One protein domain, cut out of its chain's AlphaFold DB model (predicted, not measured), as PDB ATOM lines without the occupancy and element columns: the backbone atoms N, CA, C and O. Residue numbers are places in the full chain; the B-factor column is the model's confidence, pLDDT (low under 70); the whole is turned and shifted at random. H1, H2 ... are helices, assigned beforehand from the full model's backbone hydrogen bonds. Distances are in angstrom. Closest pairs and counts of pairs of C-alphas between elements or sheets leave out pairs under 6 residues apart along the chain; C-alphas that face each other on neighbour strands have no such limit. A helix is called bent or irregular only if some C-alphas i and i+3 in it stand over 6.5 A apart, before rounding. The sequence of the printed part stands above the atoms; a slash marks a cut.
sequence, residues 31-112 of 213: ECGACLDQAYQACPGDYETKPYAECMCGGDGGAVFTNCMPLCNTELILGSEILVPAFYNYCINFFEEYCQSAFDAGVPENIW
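Overview. This is residues 31 to 112 of the 213 residues of an uncharacterized protein of Lomentospora prolificans (UniProt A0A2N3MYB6). Three longer helices, H1, H3 and H4, run nearly lengthwise with their centres in a triangle: H1 and H3 are close side by side, and H4 stands farther off. The short H2 slants at one end of them, with the small H5 beyond it and a tail, residues 105 to 112, after it. The printed part has 82 residues with five named helices, in the order H1, H2, H3, H4, H5, and no named strand: the class is all helix. It is compact, with a radius of gyration of the C-alphas of 12.4 A, and spans 35 by 28 by 18 A.

Along the chain. Find C-alpha 31 at (-0.131, 1.083, -26.236); from there H1, residues 31 to 41, runs 15.3 A. Next look at H2, residues 50 to 58, 11.6 A long. H3, residues 60 to 72, is 18.2 A long and only just irregular: C-alphas 67 and 70 are 6.9 A apart. Find C-alpha 79 at (4.221, 9.065, -34.066), where the longest helix, H4, residues 79 to 95, begins its 24.0 A. H5, residues 99 to 104, ends with C-alpha 104 at (-0.357, -6.034, -56.223).

Arrangement. H2 and H3 are the hubs, touching three helices each. H1 and H3 touch at a shallow tilt of 7 degrees, opposite ways; their closest C-alphas, of Ala 39 and Gly 61, are 4.7 A apart. H3 and H4 form a helical hairpin at a shallow tilt of 18 degrees, opposite ways, but only just touch, with 3 pairs of C-alphas within 8 A, the closest being Cys 72 and Gly 79 at 5.4 A. H2 touches H4 at a steep tilt of 45 degrees, with the C-alphas of Cys 57 and Cys 91 closest at 5.8 A; on H4 residues 91 to 94 alone take part. H2 and H3 touch only at the corner, and only just, with 3 pairs of C-alphas within 8 A; the closest are Met 56 and Gly 62 at 4.9 A. H2 and H5 also only just touch, with 3 such pairs, the closest being the C-alphas of Gly 58 and Ala 102 at 7.4 A. H1 is apart from H4 and H5. Each O i to N i+4 pair is within hydrogen-bond range in H1 and H2, against 7 of 9 in H3, 12 of 13 in H4 and 1 of 2 in H5.

Size, cuts and confidence. The C-alphas farthest apart, of Glu 75 and Glu 97, are 35.6 A apart. The printed part has no cut and no long link. Look for pLDDT under 70 at residues 73 to 81 and 96 to 112; the mean of the printed part of this model is 72.7.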
ATOM      1  N   GLU A  31       1.003   1.673 -25.500       78.06
ATOM      2  CA  GLU A  31      -0.131   1.083 -26.236       78.06
ATOM      3  C   GLU A  31       0.146   1.003 -27.748       78.06
ATOM      4  O   GLU A  31      -0.128  -0.007 -28.393       78.06
ATOM      5  N   CYS A  32       0.752   2.055 -28.313       78.62
ATOM      6  CA  CYS A  32       1.196   2.072 -29.706       78.62
ATOM      7  C   CYS A  32       2.321   1.048 -29.930       78.62
ATOM      8  O   CYS A  32       2.219   0.230 -30.841       78.62
ATOM      9  N   GLY A  33       3.343   1.025 -29.063       78.69
ATOM     10  CA  GLY A  33       4.429   0.040 -29.124       78.69
ATOM     11  C   GLY A  33       3.921  -1.405 -29.073       78.69
ATOM     12  O   GLY A  33       4.276  -2.205 -29.932       78.69
ATOM     13  N   ALA A  34       3.009  -1.720 -28.149       82.62
ATOM     14  CA  ALA A  34       2.413  -3.051 -28.032       82.62
ATOM     15  C   ALA A  34       1.592  -3.457 -29.269       82.62
ATOM     16  O   ALA A  34       1.613  -4.622 -29.663       82.62
ATOM     17  N   CYS A  35       0.888  -2.517 -29.907       84.88
ATOM     18  CA  CYS A  35       0.177  -2.778 -31.159       84.88
ATOM     19  C   CYS A  35       1.156  -2.998 -32.332       84.88
ATOM     20  O   CYS A  35       1.000  -3.918 -33.132       84.88
ATOM     21  N   LEU A  36       2.225  -2.209 -32.405       83.50
ATOM     22  CA  LEU A  36       3.269  -2.331 -33.425       83.50
ATOM     23  C   LEU A  36       4.129  -3.602 -33.276       83.50
ATOM     24  O   LEU A  36       4.593  -4.154 -34.278       83.50
ATOM     25  N   ASP A  37       4.308  -4.104 -32.053       85.38
ATOM     26  CA  ASP A  37       4.876  -5.430 -31.790       85.38
ATOM     27  C   ASP A  37       3.922  -6.549 -32.262       85.38
ATOM     28  O   ASP A  37       4.396  -7.582 -32.737       85.38
ATOM     29  N   GLN A  38       2.593  -6.357 -32.201       85.06
ATOM     30  CA  GLN A  38       1.625  -7.293 -32.802       85.06
ATOM     31  C   GLN A  38       1.669  -7.263 -34.332       85.06
ATOM     32  O   GLN A  38       1.590  -8.323 -34.944       85.06
ATOM     33  N   ALA A  39       1.845  -6.090 -34.954       84.81
ATOM     34  CA  ALA A  39       2.009  -5.984 -36.407       84.81
ATOM     35  C   ALA A  39       3.222  -6.789 -36.899       84.81
ATOM     36  O   ALA A  39       3.112  -7.535 -37.865       84.81
ATOM     37  N   TYR A  40       4.342  -6.707 -36.177       83.62
ATOM     38  CA  TYR A  40       5.542  -7.510 -36.428       83.62
ATOM     39  C   TYR A  40       5.286  -9.015 -36.251       83.62
ATOM     40  O   TYR A  40       5.604  -9.829 -37.110       83.62
ATOM     41  N   GLN A  41       4.654  -9.398 -35.138       86.50
ATOM     42  CA  GLN A  41       4.381 -10.802 -34.813       86.50
ATOM     43  C   GLN A  41       3.278 -11.443 -35.672       86.50
ATOM     44  O   GLN A  41       3.139 -12.666 -35.647       86.50
ATOM     45  N   ALA A  42       2.506 -10.658 -36.430       86.62
ATOM     46  CA  ALA A  42       1.516 -11.172 -37.374       86.62
ATOM     47  C   ALA A  42       2.166 -11.955 -38.529       86.62
ATOM     48  O   ALA A  42       1.549 -12.874 -39.066       86.62
ATOM     49  N   CYS A  43       3.413 -11.627 -38.880       85.94
ATOM     50  CA  CYS A  43       4.125 -12.245 -39.988       85.94
ATOM     51  C   CYS A  43       5.121 -13.314 -39.508       85.94
ATOM     52  O   CYS A  43       6.020 -13.024 -38.720       85.94
ATOM     53  N   PRO A  44       5.004 -14.575 -39.967       83.44
ATOM     54  CA  PRO A  44       5.952 -15.620 -39.610       83.44
ATOM     55  C   PRO A  44       7.228 -15.510 -40.450       83.44
ATOM     56  O   PRO A  44       7.170 -15.445 -41.677       83.44
ATOM     57  N   GLY A  45       8.391 -15.579 -39.804       82.50
ATOM     58  CA  GLY A  45       9.682 -15.649 -40.487       82.50
ATOM     59  C   GLY A  45      10.734 -14.744 -39.863       82.50
ATOM     60  O   GLY A  45      10.663 -14.407 -38.684       82.50
ATOM     61  N   ASP A  46      11.719 -14.392 -40.680       83.00
ATOM     62  CA  ASP A  46      12.798 -13.464 -40.348       83.00
ATOM     63  C   ASP A  46      12.573 -12.157 -41.124       83.00
ATOM     64  O   ASP A  46      12.229 -12.195 -42.310       83.00
ATOM     65  N   TYR A  47      12.739 -11.009 -40.463       80.69
ATOM     66  CA  TYR A  47      12.402  -9.695 -41.019       80.69
ATOM     67  C   TYR A  47      13.268  -9.296 -42.218       80.69
ATOM     68  O   TYR A  47      12.858  -8.454 -43.020       80.69
ATOM     69  N   GLU A  48      14.431  -9.931 -42.369       82.12
ATOM     70  CA  GLU A  48      15.341  -9.752 -43.505       82.12
ATOM     71  C   GLU A  48      14.960 -10.624 -44.719       82.12
ATOM     72  O   GLU A  48      15.705 -10.700 -45.697       82.12
ATOM     73  N   THR A  49      13.802 -11.295 -44.693       84.19
ATOM     74  CA  THR A  49      13.367 -12.198 -45.769       84.19
ATOM     75  C   THR A  49      12.184 -11.654 -46.566       84.19
ATOM     76  O   THR A  49      11.196 -11.169 -46.019       84.19
ATOM     77  N   LYS A  50      12.244 -11.831 -47.893       80.50
ATOM     78  CA  LYS A  50      11.164 -11.487 -48.830       80.50
ATOM     79  C   LYS A  50       9.754 -11.964 -48.405       80.50
ATOM     80  O   LYS A  50       8.868 -11.119 -48.412       80.50
ATOM     81  N   PRO A  51       9.504 -13.229 -47.997       82.38
ATOM     82  CA  PRO A  51       8.158 -13.653 -47.583       82.38
ATOM     83  C   PRO A  51       7.630 -12.910 -46.345       82.38
ATOM     84  O   PRO A  51       6.425 -12.693 -46.223       82.38
ATOM     85  N   TYR A  52       8.514 -12.487 -45.438       86.44
ATOM     86  CA  TYR A  52       8.122 -11.655 -44.305       86.44
ATOM     87  C   TYR A  52       7.776 -10.231 -44.768       86.44
ATOM     88  O   TYR A  52       6.743  -9.698 -44.366       86.44
ATOM     89  N   ALA A  53       8.576  -9.644 -45.665       84.69
ATOM     90  CA  ALA A  53       8.281  -8.341 -46.264       84.69
ATOM     91  C   ALA A  53       6.954  -8.344 -47.049       84.69
ATOM     92  O   ALA A  53       6.172  -7.406 -46.930       84.69
ATOM     93  N   GLU A  54       6.648  -9.415 -47.792       83.56
ATOM     94  CA  GLU A  54       5.369  -9.591 -48.502       83.56
ATOM     95  C   GLU A  54       4.185  -9.581 -47.522       83.56
ATOM     96  O   GLU A  54       3.219  -8.843 -47.717       83.56
ATOM     97  N   CYS A  55       4.295 -10.317 -46.413       86.12
ATOM     98  CA  CYS A  55       3.290 -10.306 -45.350       86.12
ATOM     99  C   CYS A  55       3.167  -8.940 -44.644       86.12
ATOM    100  O   CYS A  55       2.057  -8.492 -44.353       86.12
ATOM    101  N   MET A  56       4.282  -8.256 -44.372       86.69
ATOM    102  CA  MET A  56       4.272  -6.957 -43.690       86.69
ATOM    103  C   MET A  56       3.725  -5.831 -44.563       86.69
ATOM    104  O   MET A  56       3.047  -4.951 -44.046       86.69
ATOM    105  N   CYS A  57       4.017  -5.838 -45.861       84.62
ATOM    106  CA  CYS A  57       3.711  -4.721 -46.753       84.62
ATOM    107  C   CYS A  57       2.394  -4.890 -47.522       84.62
ATOM    108  O   CYS A  57       1.789  -3.883 -47.877       84.62
ATOM    109  N   GLY A  58       1.939  -6.130 -47.752       77.25
ATOM    110  CA  GLY A  58       0.691  -6.436 -48.470       77.25
ATOM    111  C   GLY A  58      -0.229  -7.460 -47.800       77.25
ATOM    112  O   GLY A  58      -1.246  -7.833 -48.381       77.25
ATOM    113  N   GLY A  59       0.125  -7.948 -46.610       81.00
ATOM    114  CA  GLY A  59      -0.620  -8.980 -45.889       81.00
ATOM    115  C   GLY A  59      -1.034  -8.564 -44.478       81.00
ATOM    116  O   GLY A  59      -1.255  -7.386 -44.178       81.00
ATOM    117  N   ASP A  60      -1.141  -9.561 -43.597       83.88
ATOM    118  CA  ASP A  60      -1.665  -9.400 -42.238       83.88
ATOM    119  C   ASP A  60      -0.871  -8.380 -41.401       83.88
ATOM    120  O   ASP A  60      -1.469  -7.613 -40.646       83.88
ATOM    121  N   GLY A  61       0.454  -8.295 -41.570       85.06
ATOM    122  CA  GLY A  61       1.283  -7.319 -40.851       85.06
ATOM    123  C   GLY A  61       0.939  -5.870 -41.204       85.06
ATOM    124  O   GLY A  61       0.850  -5.019 -40.314       85.06
ATOM    125  N   GLY A  62       0.641  -5.595 -42.476       83.19
ATOM    126  CA  GLY A  62       0.218  -4.275 -42.958       83.19
ATOM    127  C   GLY A  62      -1.204  -3.921 -42.520       83.19
ATOM    128  O   GLY A  62      -1.485  -2.784 -42.117       83.19
ATOM    129  N   ALA A  63      -2.102  -4.910 -42.504       84.69
ATOM    130  CA  ALA A  63      -3.450  -4.767 -41.959       84.69
ATOM    131  C   ALA A  63      -3.444  -4.488 -40.442       84.69
ATOM    132  O   ALA A  63      -4.240  -3.685 -39.953       84.69
ATOM    133  N   VAL A  64      -2.538  -5.098 -39.674       85.88
ATOM    134  CA  VAL A  64      -2.389  -4.792 -38.240       85.88
ATOM    135  C   VAL A  64      -1.717  -3.429 -38.045       85.88
ATOM    136  O   VAL A  64      -2.236  -2.618 -37.279       85.88
ATOM    137  N   PHE A  65      -0.651  -3.105 -38.786       85.38
ATOM    138  CA  PHE A  65       0.010  -1.790 -38.737       85.38
ATOM    139  C   PHE A  65      -0.970  -0.629 -38.977       85.38
ATOM    140  O   PHE A  65      -1.022   0.322 -38.191       85.38
ATOM    141  N   THR A  66      -1.809  -0.722 -40.011       83.88
ATOM    142  CA  THR A  66      -2.823   0.304 -40.312       83.88
ATOM    143  C   THR A  66      -3.896   0.417 -39.222       83.88
ATOM    144  O   THR A  66      -4.323   1.529 -38.912       83.88
ATOM    145  N   ASN A  67      -4.267  -0.684 -38.560       86.00
ATOM    146  CA  ASN A  67      -5.144  -0.656 -37.381       86.00
ATOM    147  C   ASN A  67      -4.470  -0.061 -36.127       86.00
ATOM    148  O   ASN A  67      -5.163   0.474 -35.262       86.00
ATOM    149  N   CYS A  68      -3.138  -0.104 -36.026       83.88
ATOM    150  CA  CYS A  68      -2.381   0.524 -34.938       83.88
ATOM    151  C   CYS A  68      -2.210   2.040 -35.106       83.88
ATOM    152  O   CYS A  68      -2.072   2.754 -34.111       83.88
ATOM    153  N   MET A  69      -2.257   2.559 -36.339       80.56
ATOM    154  CA  MET A  69      -2.043   3.984 -36.627       80.56
ATOM    155  C   MET A  69      -2.869   4.959 -35.762       80.56
ATOM    156  O   MET A  69      -2.281   5.927 -35.277       80.56
ATOM    157  N   PRO A  70      -4.172   4.742 -35.477       80.44
ATOM    158  CA  PRO A  70      -4.943   5.617 -34.589       80.44
ATOM    159  C   PRO A  70      -4.422   5.662 -33.142       80.44
ATOM    160  O   PRO A  70      -4.485   6.714 -32.510       80.44
ATOM    161  N   LEU A  71      -3.877   4.556 -32.622       78.19
ATOM    162  CA  LEU A  71      -3.274   4.485 -31.280       78.19
ATOM    163  C   LEU A  71      -1.923   5.217 -31.226       78.19
ATOM    164  O   LEU A  71      -1.550   5.788 -30.201       78.19
ATOM    165  N   CYS A  72      -1.216   5.231 -32.353       75.44
ATOM    166  CA  CYS A  72       0.073   5.890 -32.539       75.44
ATOM    167  C   CYS A  72      -0.021   7.385 -32.896       75.44
ATOM    168  O   CYS A  72       1.001   8.061 -32.969       75.44
ATOM    169  N   ASN A  73      -1.230   7.912 -33.106       68.31
ATOM    170  CA  ASN A  73      -1.487   9.297 -33.520       68.31
ATOM    171  C   ASN A  73      -2.002  10.177 -32.360       68.31
ATOM    172  O   ASN A  73      -2.746  11.132 -32.576       68.31
ATOM    173  N   THR A  74      -1.685   9.811 -31.114       55.12
ATOM    174  CA  THR A  74      -2.298  10.403 -29.912       55.12
ATOM    175  C   THR A  74      -1.720  11.758 -29.501       55.12
ATOM    176  O   THR A  74      -2.452  12.541 -28.903       55.12
ATOM    177  N   GLU A  75      -0.490  12.098 -29.908       51.72
ATOM    178  CA  GLU A  75      -0.016  13.489 -29.971       51.72
ATOM    179  C   GLU A  75       0.798  13.749 -31.250       51.72
ATOM    180  O   GLU A  75       1.606  12.926 -31.688       51.72
ATOM    181  N   LEU A  76       0.561  14.921 -31.847       51.22
ATOM    182  CA  LEU A  76       1.248  15.433 -33.036       51.22
ATOM    183  C   LEU A  76       2.784  15.445 -32.865       51.22
ATOM    184  O   LEU A  76       3.283  15.735 -31.782       51.22
ATOM    185  N   ILE A  77       3.495  15.278 -33.992       47.72
ATOM    186  CA  ILE A  77       4.939  15.512 -34.254       47.72
ATOM    187  C   ILE A  77       5.857  14.272 -34.287       47.72
ATOM    188  O   ILE A  77       6.775  14.278 -35.095       47.72
ATOM    189  N   LEU A  78       5.657  13.193 -33.510       50.41
ATOM    190  CA  LEU A  78       6.608  12.049 -33.551       50.41
ATOM    191  C   LEU A  78       6.038  10.707 -34.024       50.41
ATOM    192  O   LEU A  78       6.751   9.961 -34.689       50.41
ATOM    193  N   GLY A  79       4.783  10.375 -33.712       52.53
ATOM    194  CA  GLY A  79       4.221   9.065 -34.066       52.53
ATOM    195  C   GLY A  79       4.100   8.872 -35.579       52.53
ATOM    196  O   GLY A  79       4.816   8.074 -36.181       52.53
ATOM    197  N   SER A  80       3.208   9.632 -36.214       57.44
ATOM    198  CA  SER A  80       2.937   9.525 -37.653       57.44
ATOM    199  C   SER A  80       4.116   9.941 -38.539       57.44
ATOM    200  O   SER A  80       4.348   9.292 -39.555       57.44
ATOM    201  N   GLU A  81       4.896  10.957 -38.154       61.47
ATOM    202  CA  GLU A  81       6.041  11.438 -38.951       61.47
ATOM    203  C   GLU A  81       7.246  10.486 -38.960       61.47
ATOM    204  O   GLU A  81       8.117  10.634 -39.813       61.47
ATOM    205  N   ILE A  82       7.309   9.502 -38.054       70.44
ATOM    206  CA  ILE A  82       8.412   8.529 -37.993       70.44
ATOM    207  C   ILE A  82       7.927   7.127 -38.375       70.44
ATOM    208  O   ILE A  82       8.540   6.482 -39.222       70.44
ATOM    209  N   LEU A  83       6.812   6.655 -37.810       74.75
ATOM    210  CA  LEU A  83       6.323   5.283 -38.019       74.75
ATOM    211  C   LEU A  83       5.889   5.022 -39.464       74.75
ATOM    212  O   LEU A  83       6.212   3.978 -40.026       74.75
ATOM    213  N   VAL A  84       5.174   5.976 -40.064       76.94
ATOM    214  CA  VAL A  84       4.663   5.863 -41.436       76.94
ATOM    215  C   VAL A  84       5.818   5.792 -42.441       76.94
ATOM    216  O   VAL A  84       5.893   4.797 -43.164       76.94
ATOM    217  N   PRO A  85       6.769   6.749 -42.484       75.00
ATOM    218  CA  PRO A  85       7.907   6.624 -43.384       75.00
ATOM    219  C   PRO A  85       8.852   5.479 -43.009       75.00
ATOM    220  O   PRO A  85       9.457   4.939 -43.925       75.00
ATOM    221  N   ALA A  86       8.981   5.052 -41.746       78.69
ATOM    222  CA  ALA A  86       9.783   3.870 -41.406       78.69
ATOM    223  C   ALA A  86       9.197   2.581 -42.011       78.69
ATOM    224  O   ALA A  86       9.921   1.821 -42.653       78.69
ATOM    225  N   PHE A  87       7.880   2.376 -41.881       81.56
ATOM    226  CA  PHE A  87       7.172   1.253 -42.504       81.56
ATOM    227  C   PHE A  87       7.307   1.281 -44.031       81.56
ATOM    228  O   PHE A  87       7.702   0.287 -44.638       81.56
ATOM    229  N   TYR A  88       7.060   2.435 -44.661       78.38
ATOM    230  CA  TYR A  88       7.163   2.532 -46.116       78.38
ATOM    231  C   TYR A  88       8.598   2.449 -46.631       78.38
ATOM    232  O   TYR A  88       8.806   1.805 -47.651       78.38
ATOM    233  N   ASN A  89       9.600   2.982 -45.923       80.19
ATOM    234  CA  ASN A  89      11.003   2.755 -46.284       80.19
ATOM    235  C   ASN A  89      11.361   1.272 -46.201       80.19
ATOM    236  O   ASN A  89      12.042   0.785 -47.095       80.19
ATOM    237  N   TYR A  90      10.901   0.535 -45.186       82.38
ATOM    238  CA  TYR A  90      11.124  -0.911 -45.123       82.38
ATOM    239  C   TYR A  90      10.539  -1.628 -46.351       82.38
ATOM    240  O   TYR A  90      11.244  -2.391 -47.010       82.38
ATOM    241  N   CYS A  91       9.292  -1.314 -46.715       82.38
ATOM    242  CA  CYS A  91       8.653  -1.874 -47.903       82.38
ATOM    243  C   CYS A  91       9.372  -1.479 -49.203       82.38
ATOM    244  O   CYS A  91       9.646  -2.342 -50.029       82.38
ATOM    245  N   ILE A  92       9.739  -0.207 -49.373       78.31
ATOM    246  CA  ILE A  92      10.476   0.278 -50.548       78.31
ATOM    247  C   ILE A  92      11.831  -0.438 -50.664       78.31
ATOM    248  O   ILE A  92      12.097  -1.033 -51.698       78.31
ATOM    249  N   ASN A  93      12.638  -0.502 -49.597       77.88
ATOM    250  CA  ASN A  93      13.943  -1.182 -49.626       77.88
ATOM    251  C   ASN A  93      13.837  -2.685 -49.968       77.88
ATOM    252  O   ASN A  93      14.760  -3.237 -50.563       77.88
ATOM    253  N   PHE A  94      12.732  -3.360 -49.621       75.69
ATOM    254  CA  PHE A  94      12.506  -4.767 -49.988       75.69
ATOM    255  C   PHE A  94      11.914  -4.972 -51.390       75.69
ATOM    256  O   PHE A  94      12.118  -6.033 -51.987       75.69
ATOM    257  N   PHE A  95      11.187  -3.985 -51.918       71.31
ATOM    258  CA  PHE A  95      10.476  -4.066 -53.198       71.31
ATOM    259  C   PHE A  95      10.999  -3.092 -54.268       71.31
ATOM    260  O   PHE A  95      10.358  -2.946 -55.303       71.31
ATOM    261  N   GLU A  96      12.177  -2.487 -54.093       63.16
ATOM    262  CA  GLU A  96      12.803  -1.589 -55.083       63.16
ATOM    263  C   GLU A  96      13.081  -2.287 -56.432       63.16
ATOM    264  O   GLU A  96      12.927  -1.676 -57.486       63.16
ATOM    265  N   GLU A  97      13.384  -3.593 -56.434       53.62
ATOM    266  CA  GLU A  97      13.457  -4.408 -57.665       53.62
ATOM    267  C   GLU A  97      12.074  -4.803 -58.233       53.62
ATOM    268  O   GLU A  97      11.980  -5.338 -59.338       53.62
ATOM    269  N   TYR A  98      10.992  -4.570 -57.484       51.19
ATOM    270  CA  TYR A  98       9.644  -5.080 -57.747       51.19
ATOM    271  C   TYR A  98       8.541  -4.030 -57.499       51.19
ATOM    272  O   TYR A  98       7.508  -4.351 -56.909       51.19
ATOM    273  N   CYS A  99       8.686  -2.795 -58.006       53.03
ATOM    274  CA  CYS A  99       7.619  -1.774 -57.934       53.03
ATOM    275  C   CYS A  99       6.242  -2.311 -58.411       53.03
ATOM    276  O   CYS A  99       5.203  -1.877 -57.922       53.03
ATOM    277  N   GLN A 100       6.220  -3.312 -59.305       51.75
ATOM    278  CA  GLN A 100       5.006  -4.015 -59.734       51.75
ATOM    279  C   GLN A 100       4.316  -4.817 -58.608       51.75
ATOM    280  O   GLN A 100       3.098  -4.740 -58.474       51.75
ATOM    281  N   SER A 101       5.056  -5.556 -57.768       49.38
ATOM    282  CA  SER A 101       4.445  -6.375 -56.704       49.38
ATOM    283  C   SER A 101       3.986  -5.544 -55.509       49.38
ATOM    284  O   SER A 101       3.126  -5.980 -54.752       49.38
ATOM    285  N   ALA A 102       4.532  -4.338 -55.340       49.88
ATOM    286  CA  ALA A 102       4.053  -3.385 -54.345       49.88
ATOM    287  C   ALA A 102       2.675  -2.786 -54.709       49.88
ATOM    288  O   ALA A 102       1.882  -2.478 -53.818       49.88
ATOM    289  N   PHE A 103       2.355  -2.701 -56.009       52.16
ATOM    290  CA  PHE A 103       0.998  -2.423 -56.498       52.16
ATOM    291  C   PHE A 103       0.043  -3.591 -56.209       52.16
ATOM    292  O   PHE A 103      -1.035  -3.371 -55.658       52.16
ATOM    293  N   ASP A 104       0.448  -4.831 -56.513       52.22
ATOM    294  CA  ASP A 104      -0.357  -6.034 -56.223       52.22
ATOM    295  C   ASP A 104      -0.599  -6.233 -54.710       52.22
ATOM    296  O   ASP A 104      -1.626  -6.778 -54.305       52.22
ATOM    297  N   ALA A 105       0.314  -5.735 -53.869       51.75
ATOM    298  CA  ALA A 105       0.204  -5.677 -52.410       51.75
ATOM    299  C   ALA A 105      -0.794  -4.619 -51.879       51.75
ATOM    300  O   ALA A 105      -1.040  -4.568 -50.676       51.75
ATOM    301  N   GLY A 106      -1.382  -3.777 -52.738       48.69
ATOM    302  CA  GLY A 106      -2.441  -2.835 -52.354       48.69
ATOM    303  C   GLY A 106      -1.974  -1.574 -51.615       48.69
ATOM    304  O   GLY A 106      -2.769  -0.944 -50.914       48.69
ATOM    305  N   VAL A 107      -0.703  -1.188 -51.754       54.81
ATOM    306  CA  VAL A 107      -0.143  -0.000 -51.088       54.81
ATOM    307  C   VAL A 107      -0.598   1.292 -51.796       54.81
ATOM    308  O   VAL A 107      -0.451   1.384 -53.015       54.81
ATOM    309  N   PRO A 108      -1.122   2.314 -51.083       52.66
ATOM    310  CA  PRO A 108      -1.766   3.470 -51.713       52.66
ATOM    311  C   PRO A 108      -0.817   4.370 -52.527       52.66
ATOM    312  O   PRO A 108       0.272   4.741 -52.092       52.66
ATOM    313  N   GLU A 109      -1.298   4.769 -53.707       51.47
ATOM    314  CA  GLU A 109      -0.575   5.470 -54.783       51.47
ATOM    315  C   GLU A 109       0.143   6.756 -54.332       51.47
ATOM    316  O   GLU A 109       1.303   6.979 -54.678       51.47
ATOM    317  N   ASN A 110      -0.491   7.544 -53.457       52.50
ATOM    318  CA  ASN A 110       0.001   8.838 -52.965       52.50
ATOM    319  C   ASN A 110       1.287   8.768 -52.114       52.50
ATOM    320  O   ASN A 110       1.774   9.796 -51.642       52.50
ATOM    321  N   ILE A 111       1.775   7.562 -51.822       52.06
ATOM    322  CA  ILE A 111       3.005   7.314 -51.061       52.06
ATOM    323  C   ILE A 111       4.157   6.953 -52.009       52.06
ATOM    324  O   ILE A 111       5.319   7.212 -51.696       52.06
ATOM    325  N   TRP A 112       3.836   6.454 -53.206       51.75
ATOM    326  CA  TRP A 112       4.805   6.065 -54.226       51.75
ATOM    327  C   TRP A 112       5.283   7.235 -55.084       51.75
ATOM    328  O   TRP A 112       6.468   7.273 -55.405       51.75
TER     329      TRP A 112